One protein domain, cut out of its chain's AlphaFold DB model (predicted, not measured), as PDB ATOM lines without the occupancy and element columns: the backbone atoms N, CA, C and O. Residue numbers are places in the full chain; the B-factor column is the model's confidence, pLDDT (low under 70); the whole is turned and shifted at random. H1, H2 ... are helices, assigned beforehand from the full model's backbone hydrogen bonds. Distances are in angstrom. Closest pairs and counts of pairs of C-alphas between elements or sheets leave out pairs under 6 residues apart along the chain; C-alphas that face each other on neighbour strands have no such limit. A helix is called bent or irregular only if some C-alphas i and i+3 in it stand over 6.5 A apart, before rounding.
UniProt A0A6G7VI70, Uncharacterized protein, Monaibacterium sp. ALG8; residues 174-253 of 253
ATOM      1  N   ASP A 174     125.372  39.711  97.975       63.47
ATOM      2  CA  ASP A 174     124.636  40.173  96.807       63.47
ATOM      3  C   ASP A 174     123.289  39.431  96.719       63.47
ATOM      4  O   ASP A 174     122.919  38.606  97.562       63.47
ATOM      5  N   ASP A 175     122.545  39.672  95.645       80.88
ATOM      6  CA  ASP A 175     121.462  38.771  95.286       80.88
ATOM      7  C   ASP A 175     121.990  37.320  95.243       80.88
ATOM      8  O   ASP A 175     122.748  36.945  94.342       80.88
ATOM      9  N   LEU A 176     121.584  36.498  96.227       84.81
ATOM     10  CA  LEU A 176     121.942  35.080  96.348       84.81
ATOM     11  C   LEU A 176     121.569  34.285  95.091       84.81
ATOM     12  O   LEU A 176     122.081  33.182  94.894       84.81
ATOM     13  N   ALA A 177     120.702  34.816  94.223       84.25
ATOM     14  CA  ALA A 177     120.434  34.241  92.912       84.25
ATOM     15  C   ALA A 177     121.655  34.291  91.972       84.25
ATOM     16  O   ALA A 177     121.786  33.436  91.098       84.25
ATOM     17  N   THR A 178     122.568  35.245  92.167       85.94
ATOM     18  CA  THR A 178     123.714  35.509  91.281       85.94
ATOM     19  C   THR A 178     125.077  35.358  91.955       85.94
ATOM     20  O   THR A 178     126.058  35.106  91.260       85.94
ATOM     21  N   ASP A 179     125.151  35.423  93.290       85.50
ATOM     22  CA  ASP A 179     126.418  35.289  94.020       85.50
ATOM     23  C   ASP A 179     127.078  33.918  93.734       85.50
ATOM     24  O   ASP A 179     126.463  32.875  93.990       85.50
ATOM     25  N   PRO A 180     128.319  33.843  93.224       85.88
ATOM     26  CA  PRO A 180     128.975  32.566  92.928       85.88
ATOM     27  C   PRO A 180     129.104  31.650  94.158       85.88
ATOM     28  O   PRO A 180     129.041  30.428  94.030       85.88
ATOM     29  N   ARG A 181     129.186  32.214  95.365       85.44
ATOM     30  CA  ARG A 181     129.310  31.485  96.639       85.44
ATOM     31  C   ARG A 181     128.012  30.769  97.018       85.44
ATOM     32  O   ARG A 181     128.032  29.789  97.756       85.44
ATOM     33  N   ALA A 182     126.882  31.220  96.474       90.44
ATOM     34  CA  ALA A 182     125.573  30.606  96.666       90.44
ATOM     35  C   ALA A 182     125.236  29.527  95.613       90.44
ATOM     36  O   ALA A 182     124.093  29.075  95.554       90.44
ATOM     37  N   VAL A 183     126.210  29.056  94.816       91.88
ATOM     38  CA  VAL A 183     125.987  28.005  93.802       91.88
ATOM     39  C   VAL A 183     125.405  26.717  94.392       91.88
ATOM     40  O   VAL A 183     124.433  26.193  93.852       91.88
ATOM     41  N   LEU A 184     125.915  26.243  95.535       93.62
ATOM     42  CA  LEU A 184     125.408  25.021  96.170       93.62
ATOM     43  C   LEU A 184     124.031  25.216  96.823       93.62
ATOM     44  O   LEU A 184     123.156  24.392  96.564       93.62
ATOM     45  N   PRO A 185     123.766  26.291  97.598       92.88
ATOM     46  CA  PRO A 185     122.404  26.617  98.019       92.88
ATOM     47  C   PRO A 185     121.403  26.668  96.859       92.88
ATOM     48  O   PRO A 185     120.318  26.102  96.972       92.88
ATOM     49  N   ARG A 186     121.780  27.267  95.719       91.12
ATOM     50  CA  ARG A 186     120.953  27.261  94.502       91.12
ATOM     51  C   ARG A 186     120.727  25.865  93.954       91.12
ATOM     52  O   ARG A 186     119.595  25.543  93.613       91.12
ATOM     53  N   ALA A 187     121.758  25.031  93.906       90.44
ATOM     54  CA  ALA A 187     121.628  23.652  93.454       90.44
ATOM     55  C   ALA A 187     120.731  22.805  94.376       90.44
ATOM     56  O   ALA A 187     120.039  21.915  93.889       90.44
ATOM     57  N   VAL A 188     120.723  23.077  95.687       90.56
ATOM     58  CA  VAL A 188     119.859  22.383  96.663       90.56
ATOM     59  C   VAL A 188     118.413  22.859  96.585       90.56
ATOM     60  O   VAL A 188     117.514  22.026  96.635       90.56
ATOM     61  N   CYS A 189     118.183  24.167  96.433       88.50
ATOM     62  CA  CYS A 189     116.849  24.680  96.133       88.50
ATOM     63  C   CYS A 189     116.352  24.116  94.789       88.50
ATOM     64  O   CYS A 189     115.240  23.631  94.686       88.50
ATOM     65  N   GLY A 190     117.178  24.090  93.747       83.81
ATOM     66  CA  GLY A 190     116.724  23.715  92.409       83.81
ATOM     67  C   GLY A 190     115.946  24.843  91.720       83.81
ATOM     68  O   GLY A 190     115.669  25.893  92.301       83.81
ATOM     69  N   ALA A 191     115.634  24.643  90.438       75.62
ATOM     70  CA  ALA A 191     115.137  25.705  89.555       75.62
ATOM     71  C   ALA A 191     113.720  26.207  89.889       75.62
ATOM     72  O   ALA A 191     113.351  27.304  89.481       75.62
ATOM     73  N   GLU A 192     112.930  25.410  90.607       68.56
ATOM     74  CA  GLU A 192     111.517  25.703  90.882       68.56
ATOM     75  C   GLU A 192     111.296  26.427  92.218       68.56
ATOM     76  O   GLU A 192     110.171  26.815  92.532       68.56
ATOM     77  N   CYS A 193     112.350  26.641  93.009       69.94
ATOM     78  CA  CYS A 193     112.205  27.159  94.365       69.94
ATOM     79  C   CYS A 193     112.328  28.681  94.444       69.94
ATOM     80  O   CYS A 193     113.105  29.320  93.736       69.94
ATOM     81  N   SER A 194     111.531  29.269  95.338       77.12
ATOM     82  CA  SER A 194     111.447  30.717  95.520       77.12
ATOM     83  C   SER A 194     112.739  31.310  96.106       77.12
ATOM     84  O   SER A 194     113.528  30.621  96.755       77.12
ATOM     85  N   ALA A 195     112.917  32.631  95.987       83.25
ATOM     86  CA  ALA A 195     113.973  33.364  96.701       83.25
ATOM     87  C   ALA A 195     113.928  33.148  98.235       83.25
ATOM     88  O   ALA A 195     114.940  33.306  98.928       83.25
ATOM     89  N   ALA A 196     112.769  32.738  98.770       85.12
ATOM     90  CA  ALA A 196     112.618  32.372 100.171       85.12
ATOM     91  C   ALA A 196     113.404  31.095 100.517       85.12
ATOM     92  O   ALA A 196     114.029  31.059 101.574       85.12
ATOM     93  N   CYS A 197     113.459  30.101  99.618       89.12
ATOM     94  CA  CYS A 197     114.268  28.891  99.811       89.12
ATOM     95  C   CYS A 197     115.748  29.243  99.998       89.12
ATOM     96  O   CYS A 197     116.355  28.838 100.987       89.12
ATOM     97  N   LEU A 198     116.317  30.066  99.106       89.06
ATOM     98  CA  LEU A 198     117.728  30.469  99.187       89.06
ATOM     99  C   LEU A 198     118.044  31.187 100.496       89.06
ATOM    100  O   LEU A 198     119.044  30.883 101.142       89.06
ATOM    101  N   SER A 199     117.163  32.100 100.905       87.62
ATOM    102  CA  SER A 199     117.308  32.832 102.163       87.62
ATOM    103  C   SER A 199     117.254  31.891 103.371       87.62
ATOM    104  O   SER A 199     118.069  32.003 104.283       87.62
ATOM    105  N   GLN A 200     116.337  30.917 103.367       90.56
ATOM    106  CA  GLN A 200     116.206  29.931 104.441       90.56
ATOM    107  C   GLN A 200     117.396  28.964 104.494       90.56
ATOM    108  O   GLN A 200     117.899  28.701 105.585       90.56
ATOM    109  N   ILE A 201     117.904  28.488 103.349       92.62
ATOM    110  CA  ILE A 201     119.135  27.683 103.303       92.62
ATOM    111  C   ILE A 201     120.312  28.496 103.833       92.62
ATOM    112  O   ILE A 201     121.045  27.995 104.685       92.62
ATOM    113  N   ALA A 202     120.485  29.740 103.369       91.44
ATOM    114  CA  ALA A 202     121.560  30.610 103.831       91.44
ATOM    115  C   ALA A 202     121.515  30.757 105.356       91.44
ATOM    116  O   ALA A 202     122.526  30.535 106.013       91.44
ATOM    117  N   VAL A 203     120.343  31.021 105.942       90.81
ATOM    118  CA  VAL A 203     120.168  31.052 107.403       90.81
ATOM    119  C   VAL A 203     120.521  29.705 108.045       90.81
ATOM    120  O   VAL A 203     121.289  29.684 109.008       90.81
ATOM    121  N   ALA A 204     120.035  28.586 107.500       93.00
ATOM    122  CA  ALA A 204     120.250  27.250 108.059       93.00
ATOM    123  C   ALA A 204     121.731  26.844 108.126       93.00
ATOM    124  O   ALA A 204     122.159  26.192 109.080       93.00
ATOM    125  N   ILE A 205     122.541  27.280 107.158       93.50
ATOM    126  CA  ILE A 205     123.990  27.033 107.156       93.50
ATOM    127  C   ILE A 205     124.791  28.081 107.950       93.50
ATOM    128  O   ILE A 205     126.010  27.952 108.082       93.50
ATOM    129  N   GLY A 206     124.133  29.086 108.538       91.00
ATOM    130  CA  GLY A 206     124.759  30.129 109.358       91.00
ATOM    131  C   GLY A 206     125.111  31.417 108.615       91.00
ATOM    132  O   GLY A 206     126.098  32.071 108.952       91.00
ATOM    133  N   GLY A 207     124.327  31.761 107.599       90.00
ATOM    134  CA  GLY A 207     124.461  32.955 106.773       90.00
ATOM    135  C   GLY A 207     125.735  32.947 105.937       90.00
ATOM    136  O   GLY A 207     126.224  31.901 105.502       90.00
ATOM    137  N   HIS A 208     126.314  34.134 105.770       88.75
ATOM    138  CA  HIS A 208     127.583  34.345 105.067       88.75
ATOM    139  C   HIS A 208     128.698  33.408 105.539       88.75
ATOM    140  O   HIS A 208     129.420  32.816 104.745       88.75
ATOM    141  N   GLN A 209     128.792  33.193 106.849       88.62
ATOM    142  CA  GLN A 209     129.816  32.339 107.447       88.62
ATOM    143  C   GLN A 209     129.643  30.858 107.102       88.62
ATOM    144  O   GLN A 209     130.620  30.110 107.121       88.62
ATOM    145  N   GLY A 210     128.419  30.430 106.793       92.19
ATOM    146  CA  GLY A 210     128.159  29.120 106.209       92.19
ATOM    147  C   GLY A 210     128.598  29.038 104.753       92.19
ATOM    148  O   GLY A 210     129.250  28.076 104.369       92.19
ATOM    149  N   LEU A 211     128.313  30.074 103.958       91.94
ATOM    150  CA  LEU A 211     128.712  30.130 102.547       91.94
ATOM    151  C   LEU A 211     130.232  30.048 102.367       91.94
ATOM    152  O   LEU A 211     130.700  29.388 101.445       91.94
ATOM    153  N   MET A 212     131.012  30.647 103.272       91.62
ATOM    154  CA  MET A 212     132.478  30.579 103.206       91.62
ATOM    155  C   MET A 212     133.050  29.167 103.418       91.62
ATOM    156  O   MET A 212     134.139  28.900 102.911       91.62
ATOM    157  N   GLN A 213     132.322  28.288 104.121       93.31
ATOM    158  CA  GLN A 213     132.736  26.905 104.413       93.31
ATOM    159  C   GLN A 213     132.507  25.954 103.237       93.31
ATOM    160  O   GLN A 213     133.103  24.880 103.173       93.31
ATOM    161  N   LEU A 214     131.640  26.337 102.301       94.94
ATOM    162  CA  LEU A 214     131.329  25.539 101.127       94.94
ATOM    163  C   LEU A 214     132.436  25.655 100.069       94.94
ATOM    164  O   LEU A 214     133.119  26.677  99.968       94.94
ATOM    165  N   GLY A 215     132.599  24.595  99.281       95.50
ATOM    166  CA  GLY A 215     133.581  24.484  98.199       95.50
ATOM    167  C   GLY A 215     134.267  23.121  98.202       95.50
ATOM    168  O   GLY A 215     134.006  22.303  99.093       95.50
ATOM    169  N   SER A 216     135.127  22.877  97.218       97.06
ATOM    170  CA  SER A 216     135.864  21.620  97.112       97.06
ATOM    171  C   SER A 216     136.725  21.368  98.357       97.06
ATOM    172  O   SER A 216     137.368  22.301  98.851       97.06
ATOM    173  N   PRO A 217     136.764  20.132  98.901       97.06
ATOM    174  CA  PRO A 217     137.630  19.819 100.030       97.06
ATOM    175  C   PRO A 217     139.109  20.030  99.697       97.06
ATOM    176  O   PRO A 217     139.831  20.569 100.530       97.06
ATOM    177  N   THR A 218     139.520  19.660  98.482       97.06
ATOM    178  CA  THR A 218     140.830  19.963  97.901       97.06
ATOM    179  C   THR A 218     140.684  20.079  96.385       97.06
ATOM    180  O   THR A 218     140.342  19.122  95.688       97.06
ATOM    181  N   THR A 219     140.928  21.278  95.872       98.06
ATOM    182  CA  THR A 219     140.822  21.640  94.454       98.06
ATOM    183  C   THR A 219     141.852  20.901  93.607       98.06
ATOM    184  O   THR A 219     141.586  20.612  92.441       98.06
ATOM    185  N   ALA A 220     142.997  20.545  94.200       97.50
ATOM    186  CA  ALA A 220     144.024  19.744  93.548       97.50
ATOM    187  C   ALA A 220     143.528  18.351  93.119       97.50
ATOM    188  O   ALA A 220     143.940  17.879  92.064       97.50
ATOM    189  N   LEU A 221     142.641  17.712  93.896       98.00
ATOM    190  CA  LEU A 221     142.068  16.400  93.547       98.00
ATOM    191  C   LEU A 221     140.672  16.512  92.927       98.00
ATOM    192  O   LEU A 221     140.303  15.718  92.066       98.00
ATOM    193  N   ILE A 222     139.875  17.486  93.369       98.31
ATOM    194  CA  ILE A 222     138.504  17.690  92.902       98.31
ATOM    195  C   ILE A 222     138.371  19.145  92.449       98.31
ATOM    196  O   ILE A 222     138.139  20.021  93.289       98.31
ATOM    197  N   PRO A 223     138.466  19.434  91.142       97.75
ATOM    198  CA  PRO A 223     138.275  20.787  90.635       97.75
ATOM    199  C   PRO A 223     136.942  21.383  91.104       97.75
ATOM    200  O   PRO A 223     135.927  20.687  91.134       97.75
ATOM    201  N   GLU A 224     136.918  22.681  91.423       95.06
ATOM    202  CA  GLU A 224     135.731  23.345  91.993       95.06
ATOM    203  C   GLU A 224     134.472  23.160  91.128       95.06
ATOM    204  O   GLU A 224     133.378  22.974  91.653       95.06
ATOM    205  N   GLN A 225     134.623  23.135  89.799       95.31
ATOM    206  CA  GLN A 225     133.509  22.859  88.893       95.31
ATOM    207  C   GLN A 225     132.947  21.441  89.087       95.31
ATOM    208  O   GLN A 225     131.744  21.291  89.300       95.31
ATOM    209  N   VAL A 226     133.816  20.423  89.090       97.62
ATOM    210  CA  VAL A 226     133.437  19.014  89.314       97.62
ATOM    211  C   VAL A 226     132.774  18.854  90.679       97.62
ATOM    212  O   VAL A 226     131.738  18.202  90.799       97.62
ATOM    213  N   TRP A 227     133.328  19.507  91.704       97.38
ATOM    214  CA  TRP A 227     132.712  19.565  93.023       97.38
ATOM    215  C   TRP A 227     131.298  20.141  92.945       97.38
ATOM    216  O   TRP A 227     130.352  19.480  93.373       97.38
ATOM    217  N   SER A 228     131.135  21.330  92.360       94.94
ATOM    218  CA  SER A 228     129.865  22.066  92.352       94.94
ATOM    219  C   SER A 228     128.710  21.332  91.662       94.94
ATOM    220  O   SER A 228     127.546  21.535  92.013       94.94
ATOM    221  N   GLU A 229     129.030  20.443  90.724       95.44
ATOM    222  CA  GLU A 229     128.064  19.639  89.972       95.44
ATOM    223  C   GLU A 229     127.704  18.316  90.694       95.44
ATOM    224  O   GLU A 229     126.641  17.729  90.447       95.44
ATOM    225  N   SER A 230     128.528  17.876  91.653       96.81
ATOM    226  CA  SER A 230     128.405  16.575  92.326       96.81
ATOM    227  C   SER A 230     127.205  16.450  93.280       96.81
ATOM    228  O   SER A 230     126.700  17.425  93.851       96.81
ATOM    229  N   VAL A 231     126.758  15.209  93.510       96.19
ATOM    230  CA  VAL A 231     125.764  14.888  94.554       96.19
ATOM    231  C   VAL A 231     126.328  15.224  95.934       96.19
ATOM    232  O   VAL A 231     125.633  15.815  96.765       96.19
ATOM    233  N   ARG A 232     127.607  14.916  96.158       96.31
ATOM    234  CA  ARG A 232     128.315  15.179  97.411       96.31
ATOM    235  C   ARG A 232     128.286  16.652  97.815       96.31
ATOM    236  O   ARG A 232     128.030  16.941  98.984       96.31
ATOM    237  N   ALA A 233     128.513  17.577  96.887       96.12
ATOM    238  CA  ALA A 233     128.494  19.004  97.201       96.12
ATOM    239  C   ALA A 233     127.101  19.500  97.607       96.12
ATOM    240  O   ALA A 233     126.964  20.315  98.516       96.12
ATOM    241  N   ARG A 234     126.031  18.957  97.014       94.38
ATOM    242  CA  ARG A 234     124.663  19.232  97.490       94.38
ATOM    243  C   ARG A 234     124.442  18.667  98.895       94.38
ATOM    244  O   ARG A 234     123.854  19.334  99.746       94.38
ATOM    245  N   MET A 235     124.957  17.467  99.169       94.25
ATOM    246  CA  MET A 235     124.893  16.863 100.503       94.25
ATOM    247  C   MET A 235     125.672  17.662 101.555       94.25
ATOM    248  O   MET A 235     125.243  17.679 102.709       94.25
ATOM    249  N   SER A 236     126.761  18.351 101.193       95.56
ATOM    250  CA  SER A 236     127.548  19.139 102.154       95.56
ATOM    251  C   SER A 236     126.776  20.342 102.704       95.56
ATOM    252  O   SER A 236     126.932  20.683 103.873       95.56
ATOM    253  N   VAL A 237     125.856  20.930 101.930       95.50
ATOM    254  CA  VAL A 237     124.931  21.970 102.426       95.50
ATOM    255  C   VAL A 237     124.048  21.409 103.545       95.50
ATOM    256  O   VAL A 237     123.910  22.018 104.607       95.50
ATOM    257  N   ALA A 238     123.494  20.210 103.343       93.06
ATOM    258  CA  ALA A 238     122.702  19.518 104.360       93.06
ATOM    259  C   ALA A 238     123.553  19.079 105.560       93.06
ATOM    260  O   ALA A 238     123.083  19.128 106.699       93.06
ATOM    261  N   GLY A 239     124.801  18.667 105.324       93.81
ATOM    262  CA  GLY A 239     125.770  18.354 106.372       93.81
ATOM    263  C   GLY A 239     126.067  19.563 107.254       93.81
ATOM    264  O   GLY A 239     126.024  19.455 108.480       93.81
ATOM    265  N   LEU A 240     126.264  20.734 106.649       94.44
ATOM    266  CA  LEU A 240     126.540  21.974 107.366       94.44
ATOM    267  C   LEU A 240     125.331  22.453 108.185       94.44
ATOM    268  O   LEU A 240     125.482  22.825 109.350       94.44
ATOM    269  N   ALA A 241     124.123  22.376 107.623       93.62
ATOM    270  CA  ALA A 241     122.892  22.661 108.363       93.62
ATOM    271  C   ALA A 241     122.702  21.693 109.550       93.62
ATOM    272  O   ALA A 241     122.386  22.108 110.669       93.62
ATOM    273  N   ARG A 242     123.001  20.400 109.354       92.38
ATOM    274  CA  ARG A 242     122.947  19.380 110.413       92.38
ATOM    275  C   ARG A 242     123.966  19.619 111.520       92.38
ATOM    276  O   ARG A 242     123.610  19.490 112.689       92.38
ATOM    277  N   ALA A 243     125.196  20.005 111.182       90.75
ATOM    278  CA  ALA A 243     126.219  20.375 112.164       90.75
ATOM    279  C   ALA A 243     125.768  21.547 113.059       90.75
ATOM    280  O   ALA A 243     126.241  21.699 114.183       90.75
ATOM    281  N   ARG A 244     124.807  22.344 112.578       90.81
ATOM    282  CA  ARG A 244     124.162  23.454 113.292       90.81
ATOM    283  C   ARG A 244     122.803  23.100 113.896       90.81
ATOM    284  O   ARG A 244     122.102  23.998 114.353       90.81
ATOM    285  N   ALA A 245     122.407  21.826 113.871       91.69
ATOM    286  CA  ALA A 245     121.099  21.351 114.319       91.69
ATOM    287  C   ALA A 245     119.915  22.127 113.704       91.69
ATOM    288  O   ALA A 245     118.878  22.296 114.343       91.69
ATOM    289  N   THR A 246     120.070  22.606 112.466       91.12
ATOM    290  CA  THR A 246     119.034  23.361 111.753       91.12
ATOM    291  C   THR A 246     118.541  22.541 110.559       91.12
ATOM    292  O   THR A 246     119.365  22.073 109.769       91.12
ATOM    293  N   PRO A 247     117.225  22.308 110.412       87.81
ATOM    294  CA  PRO A 247     116.701  21.617 109.242       87.81
ATOM    295  C   PRO A 247     116.847  22.494 107.995       87.81
ATOM    296  O   PRO A 247     116.724  23.717 108.068       87.81
ATOM    297  N   LEU A 248     117.084  21.864 106.845       87.69
ATOM    298  CA  LEU A 248     116.931  22.554 105.570       87.69
ATOM    299  C   LEU A 248     115.441  22.702 105.237       87.69
ATOM    300  O   LEU A 248     114.655  21.811 105.577       87.69
ATOM    301  N   PRO A 249     115.049  23.800 104.572       83.75
ATOM    302  CA  PRO A 249     113.686  23.960 104.098       83.75
ATOM    303  C   PRO A 249     113.350  22.896 103.054       83.75
ATOM    304  O   PRO A 249     114.206  22.475 102.272       83.75
ATOM    305  N   SER A 250     112.090  22.473 103.036       73.75
ATOM    306  CA  SER A 250     111.556  21.738 101.900       73.75
ATOM    307  C   SER A 250     111.161  22.753 100.832       73.75
ATOM    308  O   SER A 250     110.598  23.799 101.139       73.75
ATOM    309  N   CYS A 251     111.435  22.449  99.571       66.19
ATOM    310  CA  CYS A 251     110.960  23.260  98.452       66.19
ATOM    311  C   CYS A 251     109.438  23.184  98.228       66.19
ATOM    312  O   CYS A 251     108.942  23.740  97.252       66.19
ATOM    313  N   ALA A 252     108.707  22.466  99.087       53.78
ATOM    314  CA  ALA A 252     107.284  22.198  98.937       53.78
ATOM    315  C   ALA A 252     106.368  23.180  99.694       53.78
ATOM    316  O   ALA A 252     105.159  22.962  99.668       53.78
ATOM    317  N   ASP A 253     106.900  24.241 100.315       42.81
ATOM    318  CA  ASP A 253     106.109  25.217 101.088       42.81
ATOM    319  C   ASP A 253     106.336  26.677 100.648       42.81
ATOM    320  O   ASP A 253     107.494  27.161 100.692       42.81
TER     321      ASP A 253
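Overview. This is residues 174 to 253 of the 253 residues of an uncharacterized protein of Monaibacterium sp. ALG8 (UniProt A0A6G7VI70). A short helix, H1, lies in the middle of a compact cluster, with H2 and the longest helix, H5, each packed on it about at right angles and coming near each other at Ala 204 and Ala 241. The small helix H3 makes a corner with H2 and also comes near H1, at Leu 211 and Arg 181, while H4 and the long loop of residues 212 to 223 make one end of the longest axis and the last residues, up to Asp 253, make the other. There are 80 residues printed, with five named helices in the order H1, H2, H3, H4, H5 and no named strand, and the class is all helix. The radius of gyration of the C-alphas is 11.9 A, and the three spans are 38 by 26 by 23 A.

Arrangement. Begin with H1, residues 180 to 189, and look for H2, residues 195 to 204: they touch, about perpendicular at 78 degrees, with Cys 189 and Cys 197 as their closest C-alphas, 6.2 A apart. Next comes H3, residues 208 to 211, which only just touches H2, with 3 pairs of C-alphas within 8 A, and only at the corner by their link; the closest C-alphas, of Ala 202 and Gly 210, are 7.2 A apart. H4, residues 224 to 229, is close to H1 but not clearly touching, the same way at a shallow tilt of 18 degrees, and the closest C-alphas, of Leu 184 and Ser 228, are 6.6 A apart. H5, residues 231 to 243, touches H1 with residues 233 to 237 alone, about perpendicular at 90 degrees, and its closest C-alpha pair is Val 188 and Arg 234 at 5.8 A. H2 and H4 are apart. In H2 and H4 each O i to N i+4 pair is within hydrogen-bond range, against 4 of 6 in H1 and 7 of 9 in H5, while H3 is too short for such a pair.

Along the chain. Find C-alpha 180 at (128.975, 32.566, 92.928); from there H1 runs 14.8 A to C-alpha 189, and it is irregular, with C-alphas 181 and 184 at 7.6 A. H2 measures 14.3 A, H3 5.0 A and H4 8.8 A from first to last C-alpha. H5 runs 18.5 A from C-alpha 231 at (125.764, 14.888, 94.554) to C-alpha 243 at (126.219, 20.375, 112.164).

Size, cuts and confidence. The two C-alphas farthest apart, of Ala 220 and Asp 253, are 39.0 A from each other. The printed part has no cut, and Asp 253 is the chain's last residue. The link from H3 to H4, with 12 residues, is long. The mean pLDDT of the printed part is 88.9, and the values under 70 are at residue 174, residues 192 to 193 and residues 251 to 253.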